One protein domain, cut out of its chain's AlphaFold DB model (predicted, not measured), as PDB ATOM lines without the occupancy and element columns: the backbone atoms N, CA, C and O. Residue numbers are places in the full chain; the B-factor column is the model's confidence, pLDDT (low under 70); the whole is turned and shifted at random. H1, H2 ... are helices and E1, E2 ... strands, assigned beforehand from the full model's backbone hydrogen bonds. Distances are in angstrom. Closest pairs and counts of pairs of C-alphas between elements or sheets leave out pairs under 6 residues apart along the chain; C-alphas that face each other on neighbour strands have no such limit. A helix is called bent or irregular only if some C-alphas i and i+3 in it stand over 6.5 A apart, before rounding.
ATOM      1  N   ALA A   2     170.420 -92.795 119.465       68.44
ATOM      2  CA  ALA A   2     169.290 -93.737 119.336       68.44
ATOM      3  C   ALA A   2     169.508 -94.859 118.294       68.44
ATOM      4  O   ALA A   2     169.438 -96.032 118.640       68.44
ATOM      5  N   ARG A   3     169.968 -94.510 117.080       77.38
ATOM      6  CA  ARG A   3     170.217 -95.480 115.993       77.38
ATOM      7  C   ARG A   3     171.134 -96.660 116.356       77.38
ATOM      8  O   ARG A   3     170.988 -97.723 115.768       77.38
ATOM      9  N   ALA A   4     172.082 -96.496 117.285       77.62
ATOM     10  CA  ALA A   4     172.955 -97.596 117.713       77.62
ATOM     11  C   ALA A   4     172.225 -98.606 118.611       77.62
ATOM     12  O   ALA A   4     172.478 -99.805 118.520       77.62
ATOM     13  N   LEU A   5     171.304 -98.125 119.452       82.00
ATOM     14  CA  LEU A   5     170.461 -98.976 120.288       82.00
ATOM     15  C   LEU A   5     169.346 -99.629 119.465       82.00
ATOM     16  O   LEU A   5     169.079-100.813 119.659       82.00
ATOM     17  N   ASP A   6     168.770 -98.898 118.510       86.19
ATOM     18  CA  ASP A   6     167.772 -99.434 117.576       86.19
ATOM     19  C   ASP A   6     168.379-100.566 116.734       86.19
ATOM     20  O   ASP A   6     167.853-101.675 116.692       86.19
ATOM     21  N   ALA A   7     169.571-100.341 116.167       84.94
ATOM     22  CA  ALA A   7     170.291-101.367 115.416       84.94
ATOM     23  C   ALA A   7     170.611-102.609 116.264       84.94
ATOM     24  O   ALA A   7     170.638-103.719 115.741       84.94
ATOM     25  N   ALA A   8     170.852-102.445 117.567       84.25
ATOM     26  CA  ALA A   8     171.062-103.581 118.453       84.25
ATOM     27  C   ALA A   8     169.795-104.426 118.622       84.25
ATOM     28  O   ALA A   8     169.892-105.656 118.572       84.25
ATOM     29  N   ALA A   9     168.634-103.782 118.783       86.50
ATOM     30  CA  ALA A   9     167.333-104.445 118.885       86.50
ATOM     31  C   ALA A   9     166.954-105.189 117.592       86.50
ATOM     32  O   ALA A   9     166.395-106.281 117.653       86.50
ATOM     33  N   ASP A  10     167.347-104.645 116.439       89.44
ATOM     34  CA  ASP A  10     167.090-105.218 115.111       89.44
ATOM     35  C   ASP A  10     168.079-106.336 114.704       89.44
ATOM     36  O   ASP A  10     167.984-106.907 113.611       89.44
ATOM     37  N   GLY A  11     169.038-106.671 115.573       90.75
ATOM     38  CA  GLY A  11     169.956-107.796 115.403       90.75
ATOM     39  C   GLY A  11     171.251-107.487 114.637       90.75
ATOM     40  O   GLY A  11     171.513-106.378 114.178       90.75
ATOM     41  N   GLU A  12     172.117-108.498 114.509       91.00
ATOM     42  CA  GLU A  12     173.496-108.349 114.003       91.00
ATOM     43  C   GLU A  12     173.580-107.671 112.625       91.00
ATOM     44  O   GLU A  12     174.419-106.796 112.403       91.00
ATOM     45  N   ASN A  13     172.684-108.021 111.699       92.62
ATOM     46  CA  ASN A  13     172.672-107.433 110.358       92.62
ATOM     47  C   ASN A  13     172.381-105.925 110.379       92.62
ATOM     48  O   ASN A  13     172.887-105.198 109.526       92.62
ATOM     49  N   ALA A  14     171.584-105.442 111.334       92.50
ATOM     50  CA  ALA A  14     171.319-104.016 111.482       92.50
ATOM     51  C   ALA A  14     172.545-103.267 112.022       92.50
ATOM     52  O   ALA A  14     172.863-102.193 111.514       92.50
ATOM     53  N   ILE A  15     173.298-103.863 112.955       92.69
ATOM     54  CA  ILE A  15     174.576-103.296 113.415       92.69
ATOM     55  C   ILE A  15     175.590-103.219 112.267       92.69
ATOM     56  O   ILE A  15     176.272-102.204 112.126       92.69
ATOM     57  N   ARG A  16     175.670-104.246 111.409       93.38
ATOM     58  CA  ARG A  16     176.546-104.210 110.221       93.38
ATOM     59  C   ARG A  16     176.176-103.068 109.278       93.38
ATOM     60  O   ARG A  16     177.047-102.284 108.925       93.38
ATOM     61  N   ARG A  17     174.887-102.907 108.960       92.19
ATOM     62  CA  ARG A  17     174.415-101.776 108.142       92.19
ATOM     63  C   ARG A  17     174.761-100.429 108.770       92.19
ATOM     64  O   ARG A  17     175.215 -99.534 108.070       92.19
ATOM     65  N   LEU A  18     174.594-100.293 110.086       90.94
ATOM     66  CA  LEU A  18     174.994 -99.082 110.797       90.94
ATOM     67  C   LEU A  18     176.499 -98.810 110.639       90.94
ATOM     68  O   LEU A  18     176.888 -97.677 110.368       90.94
ATOM     69  N   ALA A  19     177.343 -99.835 110.772       90.75
ATOM     70  CA  ALA A  19     178.783 -99.701 110.566       90.75
ATOM     71  C   ALA A  19     179.130 -99.271 109.126       90.75
ATOM     72  O   ALA A  19     179.977 -98.391 108.946       90.75
ATOM     73  N   ASP A  20     178.436 -99.818 108.124       90.19
ATOM     74  CA  ASP A  20     178.602 -99.452 106.713       90.19
ATOM     75  C   ASP A  20     178.174 -97.998 106.445       90.19
ATOM     76  O   ASP A  20     178.880 -97.243 105.775       90.19
ATOM     77  N   GLU A  21     177.063 -97.548 107.031       89.19
ATOM     78  CA  GLU A  21     176.620 -96.152 106.940       89.19
ATOM     79  C   GLU A  21     177.628 -95.187 107.578       89.19
ATOM     80  O   GLU A  21     177.834 -94.071 107.097       89.19
ATOM     81  N   MET A  22     178.322 -95.622 108.632       88.56
ATOM     82  CA  MET A  22     179.354 -94.836 109.309       88.56
ATOM     83  C   MET A  22     180.629 -94.669 108.470       88.56
ATOM     84  O   MET A  22     181.552 -93.976 108.903       88.56
ATOM     85  N   VAL A  23     180.725 -95.222 107.259       81.31
ATOM     86  CA  VAL A  23     181.825 -94.917 106.326       81.31
ATOM     87  C   VAL A  23     181.931 -93.410 106.058       81.31
ATOM     88  O   VAL A  23     183.049 -92.895 105.993       81.31
ATOM     89  N   VAL A  24     180.811 -92.678 106.036       79.38
ATOM     90  CA  VAL A  24     180.776 -91.214 105.813       79.38
ATOM     91  C   VAL A  24     181.523 -90.408 106.877       79.38
ATOM     92  O   VAL A  24     182.026 -89.324 106.603       79.38
ATOM     93  N   ILE A  25     181.662 -90.965 108.083       78.38
ATOM     94  CA  ILE A  25     182.420 -90.375 109.195       78.38
ATOM     95  C   ILE A  25     183.937 -90.355 108.872       78.38
ATOM     96  O   ILE A  25     184.723 -89.664 109.517       78.38
ATOM     97  N   GLY A  26     184.383 -91.074 107.834       80.25
ATOM     98  CA  GLY A  26     185.770 -91.081 107.376       80.25
ATOM     99  C   GLY A  26     186.710 -91.786 108.355       80.25
ATOM    100  O   GLY A  26     186.290 -92.654 109.122       80.25
ATOM    101  N   THR A  27     188.001 -91.447 108.303       76.25
ATOM    102  CA  THR A  27     189.063 -92.072 109.123       76.25
ATOM    103  C   THR A  27     189.907 -91.071 109.918       76.25
ATOM    104  O   THR A  27     190.809 -91.473 110.647       76.25
ATOM    105  N   ARG A  28     189.632 -89.767 109.783       84.62
ATOM    106  CA  ARG A  28     190.428 -88.674 110.370       84.62
ATOM    107  C   ARG A  28     189.748 -88.070 111.603       84.62
ATOM    108  O   ARG A  28     188.753 -88.589 112.098       84.62
ATOM    109  N   LEU A  29     190.301 -86.967 112.104       87.12
ATOM    110  CA  LEU A  29     189.684 -86.159 113.152       87.12
ATOM    111  C   LEU A  29     188.376 -85.525 112.671       87.12
ATOM    112  O   LEU A  29     188.314 -85.007 111.557       87.12
ATOM    113  N   MET A  30     187.393 -85.485 113.561       87.62
ATOM    114  CA  MET A  30     186.121 -84.783 113.400       87.62
ATOM    115  C   MET A  30     185.735 -84.067 114.677       87.62
ATOM    116  O   MET A  30     186.239 -84.380 115.755       87.62
ATOM    117  N   ASP A  31     184.793 -83.153 114.535       89.94
ATOM    118  CA  ASP A  31     184.170 -82.468 115.647       89.94
ATOM    119  C   ASP A  31     182.830 -83.162 115.938       89.94
ATOM    120  O   ASP A  31     181.940 -83.205 115.090       89.94
ATOM    121  N   TRP A  32     182.713 -83.769 117.119       90.00
ATOM    122  CA  TRP A  32     181.470 -84.355 117.610       90.00
ATOM    123  C   TRP A  32     180.792 -83.357 118.538       90.00
ATOM    124  O   TRP A  32     181.306 -83.054 119.617       90.00
ATOM    125  N   TYR A  33     179.652 -82.837 118.097       91.62
ATOM    126  CA  TYR A  33     178.781 -82.018 118.924       91.62
ATOM    127  C   TYR A  33     177.855 -82.925 119.753       91.62
ATOM    128  O   TYR A  33     177.155 -83.775 119.203       91.62
ATOM    129  N   HIS A  34     177.882 -82.730 121.069       89.94
ATOM    130  CA  HIS A  34     177.103 -83.433 122.099       89.94
ATOM    131  C   HIS A  34     176.302 -82.457 122.976       89.94
ATOM    132  O   HIS A  34     175.838 -82.795 124.059       89.94
ATOM    133  N   GLY A  35     176.135 -81.215 122.512       91.25
ATOM    134  CA  GLY A  35     175.257 -80.257 123.169       91.25
ATOM    135  C   GLY A  35     173.766 -80.586 122.980       91.25
ATOM    136  O   GLY A  35     173.393 -81.522 122.269       91.25
ATOM    137  N   THR A 107     183.507 -81.977 121.132       89.88
ATOM    138  CA  THR A 107     184.785 -82.665 121.331       89.88
ATOM    139  C   THR A 107     185.385 -83.052 119.988       89.88
ATOM    140  O   THR A 107     184.710 -83.630 119.134       89.88
ATOM    141  N   ARG A 108     186.681 -82.778 119.799       89.88
ATOM    142  CA  ARG A 108     187.407 -83.258 118.622       89.88
ATOM    143  C   ARG A 108     187.865 -84.694 118.854       89.88
ATOM    144  O   ARG A 108     188.654 -84.951 119.759       89.88
ATOM    145  N   VAL A 109     187.391 -85.624 118.033       91.06
ATOM    146  CA  VAL A 109     187.608 -87.067 118.204       91.06
ATOM    147  C   VAL A 109     188.156 -87.691 116.926       91.06
ATOM    148  O   VAL A 109     187.895 -87.219 115.822       91.06
ATOM    149  N   GLN A 110     188.930 -88.767 117.055       92.25
ATOM    150  CA  GLN A 110     189.304 -89.580 115.897       92.25
ATOM    151  C   GLN A 110     188.097 -90.391 115.424       92.25
ATOM    152  O   GLN A 110     187.388 -90.975 116.248       92.25
ATOM    153  N   ALA A 111     187.911 -90.498 114.108       91.44
ATOM    154  CA  ALA A 111     186.810 -91.247 113.506       91.44
ATOM    155  C   ALA A 111     186.656 -92.647 114.079       91.44
ATOM    156  O   ALA A 111     185.587 -93.024 114.546       91.44
ATOM    157  N   ASN A 112     187.744 -93.414 114.089       93.12
ATOM    158  CA  ASN A 112     187.703 -94.795 114.552       93.12
ATOM    159  C   ASN A 112     187.382 -94.893 116.046       93.12
ATOM    160  O   ASN A 112     186.758 -95.867 116.457       93.12
ATOM    161  N   THR A 113     187.742 -93.886 116.844       93.69
ATOM    162  CA  THR A 113     187.356 -93.802 118.258       93.69
ATOM    163  C   THR A 113     185.851 -93.587 118.388       93.69
ATOM    164  O   THR A 113     185.201 -94.347 119.100       93.69
ATOM    165  N   LEU A 114     185.273 -92.638 117.639       93.00
ATOM    166  CA  LEU A 114     183.826 -92.401 117.634       93.00
ATOM    167  C   LEU A 114     183.044 -93.627 117.163       93.00
ATOM    168  O   LEU A 114     182.081 -94.037 117.807       93.00
ATOM    169  N   LYS A 115     183.493 -94.247 116.066       93.75
ATOM    170  CA  LYS A 115     182.858 -95.451 115.528       93.75
ATOM    171  C   LYS A 115     182.907 -96.607 116.518       93.75
ATOM    172  O   LYS A 115     181.899 -97.274 116.731       93.75
ATOM    173  N   THR A 116     184.069 -96.809 117.141       95.62
ATOM    174  CA  THR A 116     184.247 -97.840 118.167       95.62
ATOM    175  C   THR A 116     183.312 -97.592 119.346       95.62
ATOM    176  O   THR A 116     182.631 -98.524 119.758       95.62
ATOM    177  N   ALA A 117     183.235 -96.359 119.863       94.88
ATOM    178  CA  ALA A 117     182.357 -96.024 120.982       94.88
ATOM    179  C   ALA A 117     180.893 -96.356 120.655       94.88
ATOM    180  O   ALA A 117     180.281 -97.147 121.366       94.88
ATOM    181  N   LEU A 118     180.369 -95.854 119.530       93.50
ATOM    182  CA  LEU A 118     178.986 -96.099 119.100       93.50
ATOM    183  C   LEU A 118     178.664 -97.593 118.943       93.50
ATOM    184  O   LEU A 118     177.642 -98.059 119.442       93.50
ATOM    185  N   LEU A 119     179.535 -98.357 118.281       95.69
ATOM    186  CA  LEU A 119     179.312 -99.789 118.067       95.69
ATOM    187  C   LEU A 119     179.478-100.610 119.350       95.69
ATOM    188  O   LEU A 119     178.832-101.645 119.492       95.69
ATOM    189  N   SER A 120     180.269-100.131 120.314       96.50
ATOM    190  CA  SER A 120     180.375-100.767 121.633       96.50
ATOM    191  C   SER A 120     179.044-100.713 122.384       96.50
ATOM    192  O   SER A 120     178.685-101.695 123.021       96.50
ATOM    193  N   PHE A 121     178.251 -99.640 122.238       95.38
ATOM    194  CA  PHE A 121     176.876 -99.596 122.766       95.38
ATOM    195  C   PHE A 121     175.952-100.610 122.094       95.38
ATOM    196  O   PHE A 121     175.155-101.251 122.778       95.38
ATOM    197  N   ALA A 122     176.069-100.787 120.778       94.00
ATOM    198  CA  ALA A 122     175.239-101.748 120.062       94.00
ATOM    199  C   ALA A 122     175.546-103.198 120.495       94.00
ATOM    200  O   ALA A 122     174.638-103.968 120.809       94.00
ATOM    201  N   VAL A 123     176.833-103.551 120.609       95.19
ATOM    202  CA  VAL A 123     177.279-104.870 121.098       95.19
ATOM    203  C   VAL A 123     176.927-105.080 122.569       95.19
ATOM    204  O   VAL A 123     176.431-106.144 122.940       95.19
ATOM    205  N   ALA A 124     177.152-104.072 123.412       94.94
ATOM    206  CA  ALA A 124     176.770-104.091 124.819       94.94
ATOM    207  C   ALA A 124     175.286-104.404 124.991       94.94
ATOM    208  O   ALA A 124     174.929-105.279 125.774       94.94
ATOM    209  N   LYS A 125     174.425-103.748 124.204       92.50
ATOM    210  CA  LYS A 125     172.979-103.966 124.246       92.50
ATOM    211  C   LYS A 125     172.587-105.385 123.829       92.50
ATOM    212  O   LYS A 125     171.719-105.960 124.475       92.50
ATOM    213  N   GLN A 126     173.224-105.958 122.807       91.62
ATOM    214  CA  GLN A 126     172.957-107.340 122.377       91.62
ATOM    215  C   GLN A 126     173.449-108.399 123.360       91.62
ATOM    216  O   GLN A 126     172.905-109.497 123.406       91.62
ATOM    217  N   THR A 127     174.508-108.090 124.104       91.94
ATOM    218  CA  THR A 127     175.176-109.054 124.987       91.94
ATOM    219  C   THR A 127     174.917-108.797 126.466       91.94
ATOM    220  O   THR A 127     175.488-109.492 127.298       91.94
ATOM    221  N   GLU A 128     174.081-107.806 126.787       93.81
ATOM    222  CA  GLU A 128     173.770-107.359 128.151       93.81
ATOM    223  C   GLU A 128     175.028-107.061 128.993       93.81
ATOM    224  O   GLU A 128     175.080-107.309 130.196       93.81
ATOM    225  N   ARG A 129     176.066-106.512 128.347       95.56
ATOM    226  CA  ARG A 129     177.350-106.142 128.968       95.56
ATOM    227  C   ARG A 129     177.539-104.631 129.018       95.56
ATOM    228  O   ARG A 129     176.792-103.873 128.406       95.56
ATOM    229  N   ASP A 130     178.562-104.181 129.741       94.31
ATOM    230  CA  ASP A 130     178.929-102.765 129.784       94.31
ATOM    231  C   ASP A 130     179.625-102.345 128.465       94.31
ATOM    232  O   ASP A 130     180.593-102.994 128.063       94.31
ATOM    233  N   PRO A 131     179.209-101.255 127.784       94.88
ATOM    234  CA  PRO A 131     179.913-100.740 126.600       94.88
ATOM    235  C   PRO A 131     181.348-100.256 126.862       94.88
ATOM    236  O   PRO A 131     182.099-100.072 125.910       94.88
ATOM    237  N   ALA A 132     181.732-100.045 128.122       95.38
ATOM    238  CA  ALA A 132     183.092 -99.740 128.559       95.38
ATOM    239  C   ALA A 132     183.903-100.997 128.941       95.38
ATOM    240  O   ALA A 132     185.054-100.875 129.355       95.38
ATOM    241  N   ASP A 133     183.350-102.207 128.804       95.88
ATOM    242  CA  ASP A 133     184.136-103.438 128.911       95.88
ATOM    243  C   ASP A 133     185.083-103.548 127.702       95.88
ATOM    244  O   ASP A 133     184.659-103.514 126.544       95.88
ATOM    245  N   VAL A 134     186.385-103.710 127.959       96.94
ATOM    246  CA  VAL A 134     187.406-103.855 126.909       96.94
ATOM    247  C   VAL A 134     187.116-105.037 125.975       96.94
ATOM    248  O   VAL A 134     187.430-104.968 124.785       96.94
ATOM    249  N   ALA A 135     186.476-106.102 126.468       97.62
ATOM    250  CA  ALA A 135     186.065-107.234 125.645       97.62
ATOM    251  C   ALA A 135     184.951-106.843 124.663       97.62
ATOM    252  O   ALA A 135     185.024-107.203 123.487       97.62
ATOM    253  N   VAL A 136     183.967-106.056 125.111       97.69
ATOM    254  CA  VAL A 136     182.893-105.513 124.259       97.69
ATOM    255  C   VAL A 136     183.467-104.567 123.207       97.69
ATOM    256  O   VAL A 136     183.140-104.677 122.024       97.69
ATOM    257  N   VAL A 137     184.377-103.683 123.615       97.75
ATOM    258  CA  VAL A 137     185.078-102.767 122.708       97.75
ATOM    259  C   VAL A 137     185.840-103.541 121.633       97.75
ATOM    260  O   VAL A 137     185.717-103.248 120.444       97.75
ATOM    261  N   ASN A 138     186.621-104.549 122.024       98.19
ATOM    262  CA  ASN A 138     187.399-105.354 121.086       98.19
ATOM    263  C   ASN A 138     186.516-106.194 120.157       98.19
ATOM    264  O   ASN A 138     186.853-106.353 118.985       98.19
ATOM    265  N   GLU A 139     185.365-106.661 120.635       97.62
ATOM    266  CA  GLU A 139     184.364-107.329 119.806       97.62
ATOM    267  C   GLU A 139     183.793-106.383 118.744       97.62
ATOM    268  O   GLU A 139     183.769-106.738 117.564       97.62
ATOM    269  N   ALA A 140     183.417-105.158 119.124       97.06
ATOM    270  CA  ALA A 140     182.936-104.152 118.182       97.06
ATOM    271  C   ALA A 140     183.998-103.805 117.120       97.06
ATOM    272  O   ALA A 140     183.704-103.747 115.922       97.06
ATOM    273  N   ARG A 141     185.254-103.626 117.550       97.38
ATOM    274  CA  ARG A 141     186.402-103.324 116.677       97.38
ATOM    275  C   ARG A 141     186.669-104.429 115.663       97.38
ATOM    276  O   ARG A 141     186.850-104.129 114.483       97.38
ATOM    277  N   ALA A 142     186.672-105.682 116.111       97.38
ATOM    278  CA  ALA A 142     186.969-106.826 115.262       97.38
ATOM    279  C   ALA A 142     185.825-107.128 114.286       97.38
ATOM    280  O   ALA A 142     186.071-107.302 113.095       97.38
ATOM    281  N   ARG A 143     184.578-107.167 114.773       95.50
ATOM    282  CA  ARG A 143     183.431-107.618 113.970       95.50
ATOM    283  C   ARG A 143     182.966-106.603 112.935       95.50
ATOM    284  O   ARG A 143     182.543-107.013 111.860       95.50
ATOM    285  N   TYR A 144     183.029-105.311 113.253       95.38
ATOM    286  CA  TYR A 144     182.363-104.281 112.445       95.38
ATOM    287  C   TYR A 144     183.309-103.253 111.831       95.38
ATOM    288  O   TYR A 144     182.936-102.591 110.871       95.38
ATOM    289  N   LEU A 145     184.518-103.087 112.375       93.69
ATOM    290  CA  LEU A 145     185.443-102.042 111.924       93.69
ATOM    291  C   LEU A 145     186.747-102.582 111.333       93.69
ATOM    292  O   LEU A 145     187.543-101.789 110.833       93.69
ATOM    293  N   ALA A 146     186.983-103.897 111.406       94.50
ATOM    294  CA  ALA A 146     188.251-104.525 111.034       94.50
ATOM    295  C   ALA A 146     189.472-103.849 111.699       94.50
ATOM    296  O   ALA A 146     190.527-103.675 111.088       94.50
ATOM    297  N   LEU A 147     189.325-103.438 112.962       95.06
ATOM    298  CA  LEU A 147     190.377-102.779 113.737       95.06
ATOM    299  C   LEU A 147     191.046-103.762 114.710       95.06
ATOM    300  O   LEU A 147     190.363-104.616 115.279       95.06
ATOM    301  N   PRO A 148     192.361-103.618 114.969       96.25
ATOM    302  CA  PRO A 148     193.060-104.458 115.938       96.25
ATOM    303  C   PRO A 148     192.526-104.223 117.359       96.25
ATOM    304  O   PRO A 148     192.064-103.115 117.655       96.25
ATOM    305  N   PRO A 149     192.608-105.212 118.262       97.50
ATOM    306  CA  PRO A 149     192.183-105.033 119.645       97.50
ATOM    307  C   PRO A 149     193.053-103.998 120.370       97.50
ATOM    308  O   PRO A 149     194.206-103.764 120.006       97.50
ATOM    309  N   ILE A 150     192.494-103.384 121.408       95.88
ATOM    310  CA  ILE A 150     193.227-102.565 122.373       95.88
ATOM    311  C   ILE A 150     193.507-103.382 123.643       95.88
ATOM    312  O   ILE A 150     192.684-104.224 124.017       95.88
ATOM    313  N   PRO A 151     194.652-103.158 124.310       93.31
ATOM    314  CA  PRO A 151     195.039-103.931 125.491       93.31
ATOM    315  C   PRO A 151     194.250-103.537 126.745       93.31
ATOM    316  O   PRO A 151     194.035-104.365 127.624       93.31
ATOM    317  N   SER A 152     193.828-102.278 126.836       93.12
ATOM    318  CA  SER A 152     193.092-101.732 127.970       93.12
ATOM    319  C   SER A 152     192.234-100.547 127.536       93.12
ATOM    320  O   SER A 152     192.473 -99.935 126.491       93.12
ATOM    321  N   LEU A 153     191.229-100.236 128.354       93.19
ATOM    322  CA  LEU A 153     190.407 -99.041 128.234       93.19
ATOM    323  C   LEU A 153     190.574 -98.211 129.508       93.19
ATOM    324  O   LEU A 153     190.253 -98.680 130.597       93.19
ATOM    325  N   ASP A 154     191.076 -96.990 129.364       90.12
ATOM    326  CA  ASP A 154     191.113 -96.007 130.444       90.12
ATOM    327  C   ASP A 154     189.886 -95.097 130.336       90.12
ATOM    328  O   ASP A 154     189.662 -94.461 129.307       90.12
ATOM    329  N   VAL A 155     189.084 -95.043 131.399       79.69
ATOM    330  CA  VAL A 155     187.841 -94.258 131.461       79.69
ATOM    331  C   VAL A 155     188.121 -92.750 131.413       79.69
ATOM    332  O   VAL A 155     187.257 -91.986 130.991       79.69
ATOM    333  N   GLY A 156     189.320 -92.311 131.804       81.94
ATOM    334  CA  GLY A 156     189.687 -90.895 131.844       81.94
ATOM    335  C   GLY A 156     190.217 -90.328 130.529       81.94
ATOM    336  O   GLY A 156     190.459 -89.126 130.465       81.94
ATOM    337  N   THR A 157     190.444 -91.153 129.500       82.12
ATOM    338  CA  THR A 157     191.108 -90.693 128.274       82.12
ATOM    339  C   THR A 157     190.537 -91.312 126.997       82.12
ATOM    340  O   THR A 157     190.109 -92.467 126.944       82.12
ATOM    341  N   GLY A 158     190.557 -90.533 125.910       86.81
ATOM    342  CA  GLY A 158     190.345 -91.020 124.547       86.81
ATOM    343  C   GLY A 158     189.018 -91.759 124.349       86.81
ATOM    344  O   GLY A 158     187.954 -91.147 124.317       86.81
ATOM    345  N   LEU A 159     189.084 -93.079 124.142       92.62
ATOM    346  CA  LEU A 159     187.897 -93.906 123.903       92.62
ATOM    347  C   LEU A 159     187.026 -94.069 125.157       92.62
ATOM    348  O   LEU A 159     185.803 -94.056 125.035       92.62
ATOM    349  N   GLY A 160     187.626 -94.225 126.340       92.56
ATOM    350  CA  GLY A 160     186.859 -94.436 127.568       92.56
ATOM    351  C   GLY A 160     186.110 -93.178 127.991       92.56
ATOM    352  O   GLY A 160     184.926 -93.260 128.312       92.56
ATOM    353  N   GLU A 161     186.751 -92.013 127.864       91.69
ATOM    354  CA  GLU A 161     186.106 -90.711 128.078       91.69
ATOM    355  C   GLU A 161     184.908 -90.531 127.132       91.69
ATOM    356  O   GLU A 161     183.819 -90.151 127.560       91.69
ATOM    357  N   LEU A 162     185.075 -90.888 125.853       92.25
ATOM    358  CA  LEU A 162     184.016 -90.793 124.850       92.25
ATOM    359  C   LEU A 162     182.822 -91.706 125.161       92.25
ATOM    360  O   LEU A 162     181.673 -91.280 125.050       92.25
ATOM    361  N   ILE A 163     183.078 -92.949 125.580       93.62
ATOM    362  CA  ILE A 163     182.024 -93.871 126.027       93.62
ATOM    363  C   ILE A 163     181.328 -93.316 127.277       93.62
ATOM    364  O   ILE A 163     180.104 -93.382 127.369       93.62
ATOM    365  N   GLY A 164     182.082 -92.736 128.215       91.81
ATOM    366  CA  GLY A 164     181.549 -92.093 129.417       91.81
ATOM    367  C   GLY A 164     180.616 -90.921 129.105       91.81
ATOM    368  O   GLY A 164     179.503 -90.876 129.627       91.81
ATOM    369  N   LEU A 165     181.024 -90.023 128.202       88.56
ATOM    370  CA  LEU A 165     180.179 -88.931 127.709       88.56
ATOM    371  C   LEU A 165     178.889 -89.475 127.089       88.56
ATOM    372  O   LEU A 165     177.798 -89.069 127.479       88.56
ATOM    373  N   MET A 166     179.000 -90.480 126.217       89.69
ATOM    374  CA  MET A 166     177.828 -91.070 125.575       89.69
ATOM    375  C   MET A 166     176.867 -91.738 126.564       89.69
ATOM    376  O   MET A 166     175.653 -91.666 126.382       89.69
ATOM    377  N   LYS A 167     177.374 -92.386 127.623       87.88
ATOM    378  CA  LYS A 167     176.520 -92.972 128.673       87.88
ATOM    379  C   LYS A 167     175.641 -91.901 129.323       87.88
ATOM    380  O   LYS A 167     174.461 -92.155 129.565       87.88
ATOM    381  N   ASN A 168     176.204 -90.722 129.586       83.19
ATOM    382  CA  ASN A 168     175.468 -89.612 130.188       83.19
ATOM    383  C   ASN A 168     174.380 -89.082 129.249       83.19
ATOM    384  O   ASN A 168     173.257 -88.862 129.706       83.19
ATOM    385  N   ASP A 169     174.681 -88.959 127.956       77.50
ATOM    386  CA  ASP A 169     173.715 -88.521 126.942       77.50
ATOM    387  C   ASP A 169     172.562 -89.524 126.795       77.50
ATOM    388  O   ASP A 169     171.399 -89.139 126.879       77.50
ATOM    389  N   PHE A 170     172.850 -90.830 126.694       74.75
ATOM    390  CA  PHE A 170     171.804 -91.863 126.654       74.75
ATOM    391  C   PHE A 170     170.920 -91.853 127.910       74.75
ATOM    392  O   PHE A 170     169.705 -92.043 127.824       74.75
ATOM    393  N   ALA A 171     171.509 -91.615 129.085       73.19
ATOM    394  CA  ALA A 171     170.756 -91.490 130.328       73.19
ATOM    395  C   ALA A 171     169.934 -90.190 130.399       73.19
ATOM    396  O   ALA A 171     168.940 -90.130 131.125       73.19
ATOM    397  N   ALA A 172     170.353 -89.122 129.716       66.94
ATOM    398  CA  ALA A 172     169.599 -87.877 129.616       66.94
ATOM    399  C   ALA A 172     168.418 -88.009 128.642       66.94
ATOM    400  O   ALA A 172     167.321 -87.573 128.986       66.94
ATOM    401  N   ASP A 173     168.616 -88.661 127.494       63.38
ATOM    402  CA  ASP A 173     167.568 -88.913 126.498       63.38
ATOM    403  C   ASP A 173     166.439 -89.786 127.059       63.38
ATOM    404  O   ASP A 173     165.274 -89.478 126.856       63.38
ATOM    405  N   ALA A 174     166.757 -90.817 127.849       59.00
ATOM    406  CA  ALA A 174     165.748 -91.675 128.481       59.00
ATOM    407  C   ALA A 174     164.861 -90.958 129.526       59.00
ATOM    408  O   ALA A 174     163.899 -91.545 130.022       59.00
ATOM    409  N   ARG A 175     165.208 -89.724 129.914       54.25
ATOM    410  CA  ARG A 175     164.469 -88.903 130.889       54.25
ATOM    411  C   ARG A 175     163.645 -87.782 130.245       54.25
ATOM    412  O   ARG A 175     162.981 -87.058 130.983       54.25
TER     413      ARG A 175
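Overview. This is residues 2 to 35 and 107 to 175 of the 176 residues of an uncharacterized protein of Fimbriiglobus ruber (UniProt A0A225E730). H3 runs through the middle of a helical body; the H1-H2 hairpin packs along one side of it, H4 crosses another, and H5 crosses H3 with its first residues and runs on past it. A small antiparallel ribbon, E1 - E2, lies at the end where H3 begins. The printed part has 103 residues, mostly helix, in the order H1 H2 E1 E2 H3 H4 H5. It is compact, with a radius of gyration of the C-alphas of 12.5 A and spans of 35 by 30 by 27 A.

Along the chain. Find C-alpha 2 at (169.290, -93.737, 119.336), where H1, residues 2 to 9, begins. H2, residues 12 to 25, covers 20.6 A and is irregular, but only just: C-alphas 21 and 24 are 6.6 A apart. Next come E1, residues 29 to 33, and E2, residues 107 to 110. H3, residues 111 to 127, starts at (186.810, -91.247, 113.506) and covers 24.2 A. H4 is residues 134 to 145; H5, residues 158 to 173, covers 23.0 A to (167.568, -88.913, 126.498).

Arrangement. Start at the hub, H3, which touches H1, closest at C-alphas 8 and 122, 4.8 A. It touches H2 at a shallow tilt of 14 degrees, opposite ways, closest at C-alphas 25 and 111, 6.2 A. H4 touches it at a steep tilt of 69 degrees, only just short of about perpendicular, closest at C-alphas 120 and 137, 5.2 A. H5 touches it with residues 158 to 163 alone, closest at C-alphas 117 and 163, 5.5 A. Between E1 and E2, look at N 30 and O 109, 2.9 A. Every O i to N i+4 pair is within hydrogen-bond range in H1, H3, H4 and H5; in H2, 7 of 10 are.

Size, cuts and confidence. C-alphas 148 and 175 are the farthest apart, 35.8 A. Residues 36 to 106 are not printed; C-alphas 35 and 107 stand 10.0 A apart across the cut. The link from H4 to H5 is long. pLDDT is under 70 at residue 2 and residues 172 to 175.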